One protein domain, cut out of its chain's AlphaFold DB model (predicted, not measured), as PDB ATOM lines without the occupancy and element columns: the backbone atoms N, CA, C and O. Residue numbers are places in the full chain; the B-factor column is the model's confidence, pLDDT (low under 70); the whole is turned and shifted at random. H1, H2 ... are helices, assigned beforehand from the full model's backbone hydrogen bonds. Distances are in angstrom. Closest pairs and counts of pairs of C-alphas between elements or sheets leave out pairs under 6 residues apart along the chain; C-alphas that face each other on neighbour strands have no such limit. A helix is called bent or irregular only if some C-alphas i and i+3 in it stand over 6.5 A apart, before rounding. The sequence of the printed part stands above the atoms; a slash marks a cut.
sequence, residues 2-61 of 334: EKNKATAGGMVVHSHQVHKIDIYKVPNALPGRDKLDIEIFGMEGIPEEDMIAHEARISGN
ATOM      1  N   GLU A   2     -32.916  32.108 -40.771       50.62
ATOM      2  CA  GLU A   2     -33.389  32.857 -39.611       50.62
ATOM      3  C   GLU A   2     -32.710  32.302 -38.349       50.62
ATOM      4  O   GLU A   2     -32.762  31.100 -38.086       50.62
ATOM      5  N   LYS A   3     -31.982  33.145 -37.603       59.78
ATOM      6  CA  LYS A   3     -31.254  32.709 -36.398       59.78
ATOM      7  C   LYS A   3     -32.232  32.583 -35.232       59.78
ATOM      8  O   LYS A   3     -32.356  33.522 -34.447       59.78
ATOM      9  N   ASN A   4     -32.891  31.428 -35.153       53.84
ATOM     10  CA  ASN A   4     -33.884  31.092 -34.134       53.84
ATOM     11  C   ASN A   4     -33.385  31.416 -32.709       53.84
ATOM     12  O   ASN A   4     -32.220  31.166 -32.381       53.84
ATOM     13  N   LYS A   5     -34.243  32.012 -31.873       64.56
ATOM     14  CA  LYS A   5     -33.849  32.610 -30.586       64.56
ATOM     15  C   LYS A   5     -34.310  31.792 -29.396       64.56
ATOM     16  O   LYS A   5     -35.320  32.086 -28.777       64.56
ATOM     17  N   ALA A   6     -33.493  30.793 -29.074       78.06
ATOM     18  CA  ALA A   6     -33.687  29.903 -27.934       78.06
ATOM     19  C   ALA A   6     -33.606  30.599 -26.557       78.06
ATOM     20  O   ALA A   6     -34.129  30.052 -25.595       78.06
ATOM     21  N   THR A   7     -32.977  31.779 -26.456       86.94
ATOM     22  CA  THR A   7     -32.612  32.400 -25.166       86.94
ATOM     23  C   THR A   7     -32.720  33.928 -25.199       86.94
ATOM     24  O   THR A   7     -32.511  34.548 -26.248       86.94
ATOM     25  N   ALA A   8     -32.971  34.548 -24.039       87.62
ATOM     26  CA  ALA A   8     -33.115  36.000 -23.874       87.62
ATOM     27  C   ALA A   8     -31.871  36.794 -24.318       87.62
ATOM     28  O   ALA A   8     -31.985  37.663 -25.186       87.62
ATOM     29  N   GLY A   9     -30.672  36.458 -23.823       87.56
ATOM     30  CA  GLY A   9     -29.418  37.067 -24.295       87.56
ATOM     31  C   GLY A   9     -29.213  36.876 -25.805       87.56
ATOM     32  O   GLY A   9     -28.862  37.809 -26.533       87.56
ATOM     33  N   GLY A  10     -29.574  35.695 -26.318       88.94
ATOM     34  CA  GLY A  10     -29.607  35.406 -27.750       88.94
ATOM     35  C   GLY A  10     -30.485  36.377 -28.551       88.94
ATOM     36  O   GLY A  10     -30.057  36.829 -29.618       88.94
ATOM     37  N   MET A  11     -31.691  36.706 -28.074       90.75
ATOM     38  CA  MET A  11     -32.593  37.683 -28.702       90.75
ATOM     39  C   MET A  11     -31.931  39.066 -28.795       90.75
ATOM     40  O   MET A  11     -31.825  39.609 -29.897       90.75
ATOM     41  N   VAL A  12     -31.416  39.586 -27.674       90.81
ATOM     42  CA  VAL A  12     -30.766  40.911 -27.577       90.81
ATOM     43  C   VAL A  12     -29.658  41.061 -28.617       90.81
ATOM     44  O   VAL A  12     -29.653  42.020 -29.390       90.81
ATOM     45  N   VAL A  13     -28.768  40.067 -28.706       91.00
ATOM     46  CA  VAL A  13     -27.621  40.081 -29.628       91.00
ATOM     47  C   VAL A  13     -28.051  40.230 -31.095       91.00
ATOM     48  O   VAL A  13     -27.353  40.877 -31.869       91.00
ATOM     49  N   HIS A  14     -29.201  39.687 -31.504       91.19
ATOM     50  CA  HIS A  14     -29.709  39.832 -32.877       91.19
ATOM     51  C   HIS A  14     -30.455  41.141 -33.108       91.19
ATOM     52  O   HIS A  14     -30.256  41.743 -34.160       91.19
ATOM     53  N   SER A  15     -31.258  41.605 -32.153       92.75
ATOM     54  CA  SER A  15     -31.914  42.912 -32.268       92.75
ATOM     55  C   SER A  15     -30.871  44.023 -32.401       92.75
ATOM     56  O   SER A  15     -30.969  44.854 -33.307       92.75
ATOM     57  N   HIS A  16     -29.784  43.939 -31.629       93.00
ATOM     58  CA  HIS A  16     -28.631  44.824 -31.761       93.00
ATOM     59  C   HIS A  16     -27.855  44.601 -33.078       93.00
ATOM     60  O   HIS A  16     -27.552  45.558 -33.789       93.00
ATOM     61  N   GLN A  17     -27.540  43.357 -33.468       92.31
ATOM     62  CA  GLN A  17     -26.748  43.097 -34.686       92.31
ATOM     63  C   GLN A  17     -27.489  43.427 -35.990       92.31
ATOM     64  O   GLN A  17     -26.911  44.092 -36.853       92.31
ATOM     65  N   VAL A  18     -28.731  42.960 -36.139       94.56
ATOM     66  CA  VAL A  18     -29.515  43.000 -37.387       94.56
ATOM     67  C   VAL A  18     -30.340  44.279 -37.494       94.56
ATOM     68  O   VAL A  18     -30.328  44.912 -38.545       94.56
ATOM     69  N   HIS A  19     -31.017  44.684 -36.417       93.19
ATOM     70  CA  HIS A  19     -31.975  45.797 -36.448       93.19
ATOM     71  C   HIS A  19     -31.442  47.101 -35.836       93.19
ATOM     72  O   HIS A  19     -32.079  48.137 -35.995       93.19
ATOM     73  N   LYS A  20     -30.282  47.066 -35.161       95.12
ATOM     74  CA  LYS A  20     -29.734  48.179 -34.356       95.12
ATOM     75  C   LYS A  20     -30.691  48.640 -33.245       95.12
ATOM     76  O   LYS A  20     -30.704  49.809 -32.875       95.12
ATOM     77  N   ILE A  21     -31.486  47.705 -32.720       92.19
ATOM     78  CA  ILE A  21     -32.426  47.925 -31.619       92.19
ATOM     79  C   ILE A  21     -31.835  47.320 -30.350       92.19
ATOM     80  O   ILE A  21     -31.703  46.098 -30.243       92.19
ATOM     81  N   ASP A  22     -31.534  48.173 -29.376       90.94
ATOM     82  CA  ASP A  22     -31.171  47.734 -28.035       90.94
ATOM     83  C   ASP A  22     -32.423  47.284 -27.276       90.94
ATOM     84  O   ASP A  22     -33.396  48.026 -27.128       90.94
ATOM     85  N   ILE A  23     -32.399  46.043 -26.790       90.38
ATOM     86  CA  ILE A  23     -33.438  45.493 -25.919       90.38
ATOM     87  C   ILE A  23     -32.867  45.410 -24.507       90.38
ATOM     88  O   ILE A  23     -31.866  44.733 -24.290       90.38
ATOM     89  N   TYR A  24     -33.535  46.064 -23.554       92.00
ATOM     90  CA  TYR A  24     -33.146  46.096 -22.135       92.00
ATOM     91  C   TYR A  24     -34.028  45.217 -21.226       92.00
ATOM     92  O   TYR A  24     -33.752  45.108 -20.034       92.00
ATOM     93  N   LYS A  25     -35.105  44.625 -21.765       92.62
ATOM     94  CA  LYS A  25     -36.109  43.834 -21.031       92.62
ATOM     95  C   LYS A  25     -36.676  42.712 -21.902       92.62
ATOM     96  O   LYS A  25     -36.876  42.916 -23.099       92.62
ATOM     97  N   VAL A  26     -37.001  41.563 -21.312       90.19
ATOM     98  CA  VAL A  26     -37.755  40.499 -22.003       90.19
ATOM     99  C   VAL A  26     -39.204  40.965 -22.258       90.19
ATOM    100  O   VAL A  26     -39.885  41.353 -21.306       90.19
ATOM    101  N   PRO A  27     -39.716  40.945 -23.506       87.56
ATOM    102  CA  PRO A  27     -41.103  41.312 -23.792       87.56
ATOM    103  C   PRO A  27     -42.083  40.295 -23.192       87.56
ATOM    104  O   PRO A  27     -41.804  39.101 -23.150       87.56
ATOM    105  N   ASN A  28     -43.252  40.768 -22.748       89.56
ATOM    106  CA  ASN A  28     -44.299  39.980 -22.073       89.56
ATOM    107  C   ASN A  28     -43.880  39.283 -20.757       89.56
ATOM    108  O   ASN A  28     -44.661  38.505 -20.208       89.56
ATOM    109  N   ALA A  29     -42.691  39.568 -20.218       91.19
ATOM    110  CA  ALA A  29     -42.281  39.075 -18.908       91.19
ATOM    111  C   ALA A  29     -43.062  39.748 -17.764       91.19
ATOM    112  O   ALA A  29     -43.518  40.890 -17.869       91.19
ATOM    113  N   LEU A  30     -43.191  39.036 -16.641       89.88
ATOM    114  CA  LEU A  30     -43.716  39.607 -15.399       89.88
ATOM    115  C   LEU A  30     -42.694  40.590 -14.792       89.88
ATOM    116  O   LEU A  30     -41.490  40.358 -14.934       89.88
ATOM    117  N   PRO A  31     -43.130  41.643 -14.072       88.31
ATOM    118  CA  PRO A  31     -42.219  42.565 -13.393       88.31
ATOM    119  C   PRO A  31     -41.225  41.828 -12.484       88.31
ATOM    120  O   PRO A  31     -41.635  41.022 -11.650       88.31
ATOM    121  N   GLY A  32     -39.925  42.087 -12.654       87.50
ATOM    122  CA  GLY A  32     -38.846  41.426 -11.908       87.50
ATOM    123  C   GLY A  32     -38.282  40.175 -12.594       87.50
ATOM    124  O   GLY A  32     -37.125  39.825 -12.348       87.50
ATOM    125  N   ARG A  33     -39.049  39.561 -13.509       90.75
ATOM    126  CA  ARG A  33     -38.643  38.426 -14.363       90.75
ATOM    127  C   ARG A  33     -38.228  38.862 -15.778       90.75
ATOM    128  O   ARG A  33     -38.087  38.036 -16.671       90.75
ATOM    129  N   ASP A  34     -38.049  40.162 -15.993       91.56
ATOM    130  CA  ASP A  34     -37.726  40.787 -17.280       91.56
ATOM    131  C   ASP A  34     -36.213  40.934 -17.554       91.56
ATOM    132  O   ASP A  34     -35.822  41.507 -18.573       91.56
ATOM    133  N   LYS A  35     -35.368  40.405 -16.657       90.62
ATOM    134  CA  LYS A  35     -33.898  40.418 -16.746       90.62
ATOM    135  C   LYS A  35     -33.401  39.604 -17.948       90.62
ATOM    136  O   LYS A  35     -33.925  38.539 -18.246       90.62
ATOM    137  N   LEU A  36     -32.342  40.091 -18.596       89.69
ATOM    138  CA  LEU A  36     -31.747  39.482 -19.799       89.69
ATOM    139  C   LEU A  36     -30.527  38.589 -19.517       89.69
ATOM    140  O   LEU A  36     -30.073  37.882 -20.411       89.69
ATOM    141  N   ASP A  37     -30.015  38.655 -18.288       86.94
ATOM    142  CA  ASP A  37     -28.786  38.012 -17.799       86.94
ATOM    143  C   ASP A  37     -28.994  36.540 -17.385       86.94
ATOM    144  O   ASP A  37     -28.044  35.791 -17.200       86.94
ATOM    145  N   ILE A  38     -30.256  36.117 -17.240       88.75
ATOM    146  CA  ILE A  38     -30.629  34.754 -16.845       88.75
ATOM    147  C   ILE A  38     -31.007  33.968 -18.103       88.75
ATOM    148  O   ILE A  38     -31.975  34.305 -18.791       88.75
ATOM    149  N   GLU A  39     -30.254  32.912 -18.403       90.38
ATOM    150  CA  GLU A  39     -30.578  31.992 -19.491       90.38
ATOM    151  C   GLU A  39     -31.586  30.940 -19.015       90.38
ATOM    152  O   GLU A  39     -31.314  30.183 -18.088       90.38
ATOM    153  N   ILE A  40     -32.767  30.911 -19.644       90.81
ATOM    154  CA  ILE A  40     -33.866  29.998 -19.304       90.81
ATOM    155  C   ILE A  40     -34.223  29.172 -20.540       90.81
ATOM    156  O   ILE A  40     -34.542  29.732 -21.592       90.81
ATOM    157  N   PHE A  41     -34.212  27.847 -20.398       88.25
ATOM    158  CA  PHE A  41     -34.502  26.877 -21.454       88.25
ATOM    159  C   PHE A  41     -35.693  26.000 -21.040       88.25
ATOM    160  O   PHE A  41     -35.562  24.933 -20.441       88.25
ATOM    161  N   GLY A  42     -36.907  26.476 -21.328       88.38
ATOM    162  CA  GLY A  42     -38.132  25.825 -20.861       88.38
ATOM    163  C   GLY A  42     -38.276  25.953 -19.343       88.38
ATOM    164  O   GLY A  42     -38.624  27.029 -18.865       88.38
ATOM    165  N   MET A  43     -38.029  24.864 -18.607       90.12
ATOM    166  CA  MET A  43     -37.985  24.850 -17.134       90.12
ATOM    167  C   MET A  43     -36.552  24.904 -16.570       90.12
ATOM    168  O   MET A  43     -36.375  25.167 -15.384       90.12
ATOM    169  N   GLU A  44     -35.528  24.667 -17.394       87.38
ATOM    170  CA  GLU A  44     -34.124  24.767 -16.986       87.38
ATOM    171  C   GLU A  44     -33.712  26.245 -16.861       87.38
ATOM    172  O   GLU A  44     -34.145  27.081 -17.656       87.38
ATOM    173  N   GLY A  45     -32.902  26.583 -15.853       88.19
ATOM    174  CA  GLY A  45     -32.436  27.955 -15.602       88.19
ATOM    175  C   GLY A  45     -33.429  28.880 -14.877       88.19
ATOM    176  O   GLY A  45     -33.101  30.037 -14.614       88.19
ATOM    177  N   ILE A  46     -34.628  28.403 -14.513       90.75
ATOM    178  CA  ILE A  46     -35.567  29.178 -13.683       90.75
ATOM    179  C   ILE A  46     -34.982  29.357 -12.264       90.75
ATOM    180  O   ILE A  46     -34.578  28.365 -11.658       90.75
ATOM    181  N   PRO A  47     -34.968  30.581 -11.691       89.69
ATOM    182  CA  PRO A  47     -34.541  30.800 -10.308       89.69
ATOM    183  C   PRO A  47     -35.393  30.023  -9.295       89.69
ATOM    184  O   PRO A  47     -36.619  29.997  -9.391       89.69
ATOM    185  N   GLU A  48     -34.753  29.442  -8.280       87.06
ATOM    186  CA  GLU A  48     -35.406  28.567  -7.294       87.06
ATOM    187  C   GLU A  48     -36.548  29.267  -6.531       87.06
ATOM    188  O   GLU A  48     -37.629  28.699  -6.377       87.06
ATOM    189  N   GLU A  49     -36.373  30.542  -6.162       87.25
ATOM    190  CA  GLU A  49     -37.425  31.386  -5.568       87.25
ATOM    191  C   GLU A  49     -38.683  31.461  -6.455       87.25
ATOM    192  O   GLU A  49     -39.815  31.340  -5.979       87.25
ATOM    193  N   ASP A  50     -38.484  31.627  -7.764       88.88
ATOM    194  CA  ASP A  50     -39.548  31.759  -8.757       88.88
ATOM    195  C   ASP A  50     -40.238  30.423  -9.066       88.88
ATOM    196  O   ASP A  50     -41.430  30.425  -9.405       88.88
ATOM    197  N   MET A  51     -39.508  29.309  -8.927       89.31
ATOM    198  CA  MET A  51     -40.016  27.938  -9.016       89.31
ATOM    199  C   MET A  51     -40.886  27.601  -7.799       89.31
ATOM    200  O   MET A  51     -42.053  27.249  -7.972       89.31
ATOM    201  N   ILE A  52     -40.387  27.824  -6.578       89.19
ATOM    202  CA  ILE A  52     -41.138  27.610  -5.329       89.19
ATOM    203  C   ILE A  52     -42.402  28.484  -5.302       89.19
ATOM    204  O   ILE A  52     -43.495  27.995  -5.006       89.19
ATOM    205  N   ALA A  53     -42.299  29.762  -5.682       87.88
ATOM    206  CA  ALA A  53     -43.461  30.645  -5.790       87.88
ATOM    207  C   ALA A  53     -44.474  30.159  -6.844       87.88
ATOM    208  O   ALA A  53     -45.687  30.315  -6.667       87.88
ATOM    209  N   HIS A  54     -44.008  29.546  -7.937       87.38
ATOM    210  CA  HIS A  54     -44.875  28.966  -8.959       87.38
ATOM    211  C   HIS A  54     -45.594  27.701  -8.463       87.38
ATOM    212  O   HIS A  54     -46.806  27.581  -8.671       87.38
ATOM    213  N   GLU A  55     -44.888  26.807  -7.772       88.50
ATOM    214  CA  GLU A  55     -45.438  25.579  -7.186       88.50
ATOM    215  C   GLU A  55     -46.430  25.868  -6.058       88.50
ATOM    216  O   GLU A  55     -47.538  25.327  -6.071       88.50
ATOM    217  N   ALA A  56     -46.103  26.781  -5.138       87.81
ATOM    218  CA  ALA A  56     -47.011  27.238  -4.084       87.81
ATOM    219  C   ALA A  56     -48.295  27.859  -4.669       87.81
ATOM    220  O   ALA A  56     -49.406  27.562  -4.224       87.81
ATOM    221  N   ARG A  57     -48.164  28.665  -5.733       86.31
ATOM    222  CA  ARG A  57     -49.301  29.234  -6.476       86.31
ATOM    223  C   ARG A  57     -50.118  28.170  -7.218       86.31
ATOM    224  O   ARG A  57     -51.313  28.371  -7.406       86.31
ATOM    225  N   ILE A  58     -49.517  27.077  -7.683       86.62
ATOM    226  CA  ILE A  58     -50.246  25.998  -8.366       86.62
ATOM    227  C   ILE A  58     -50.964  25.108  -7.343       86.62
ATOM    228  O   ILE A  58     -52.194  25.048  -7.350       86.62
ATOM    229  N   SER A  59     -50.217  24.509  -6.414       82.81
ATOM    230  CA  SER A  59     -50.732  23.636  -5.347       82.81
ATOM    231  C   SER A  59     -51.837  24.308  -4.522       82.81
ATOM    232  O   SER A  59     -52.948  23.783  -4.439       82.81
ATOM    233  N   GLY A  60     -51.586  25.512  -4.000       69.81
ATOM    234  CA  GLY A  60     -52.547  26.253  -3.178       69.81
ATOM    235  C   GLY A  60     -53.771  26.782  -3.936       69.81
ATOM    236  O   GLY A  60     -54.789  27.086  -3.314       69.81
ATOM    237  N   ASN A  61     -53.718  26.893  -5.270       58.19
ATOM    238  CA  ASN A  61     -54.804  27.483  -6.063       58.19
ATOM    239  C   ASN A  61     -55.645  26.439  -6.829       58.19
ATOM    240  O   ASN A  61     -56.727  26.802  -7.300       58.19
TER     241      ASN A  61
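AT A GLANCE: This is residues 2 to 61 of the 334 residues of an uncharacterized protein of Parasitella parasitica (UniProt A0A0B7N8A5). Two helices of equal residue count, H1 and H2, lie toward opposite ends of a loose rod, and a long winding loop, residues 20 to 47, fills the space between them. Residues 2 to 7 lead in toward the middle, H1 runs back out toward one end, and the chain then folds back; at the other end residues 52 to 61, of which 52 to 59 belong to H2, stick out. The printed part has 60 residues with two named helices, H1 then H2, and no named strand; the class is all helix, though under half of the residues, 24 of 60, are in named elements. The whole is loose, with a radius of gyration of the C-alphas of 13.9 A and spans of 44 by 20 by 17 A.

IN THESE COORDINATES: H1 holds residues 8 to 19, from C-alpha 8 at (-33.115, 36.000, -23.874) to C-alpha 19, 16.0 A away. H2 holds residues 48 to 59 and measures 16.2 A, ending with C-alpha 59 at (-50.732, 23.636, -5.347).

HOW THE PARTS SIT: H1 and H2 are apart, with no C-alpha of the one within 8 A of the other. Every O i to N i+4 pair is within hydrogen-bond range in H2, and 7 of 8 are in H1. Neither helix is bent.

THE WHOLE: The C-alphas of Val 18 and Gly 60, the two farthest apart, are 44.5 A from each other. Without residues 52 to 61, which stand free, the body spans 35 by 21 by 16 A. The link from H1 to H2 is long, 28 residues, and the printed part has no cut. The mean pLDDT of the printed part is 86.4; residues 2 to 5 and 60 to 61 are under 70.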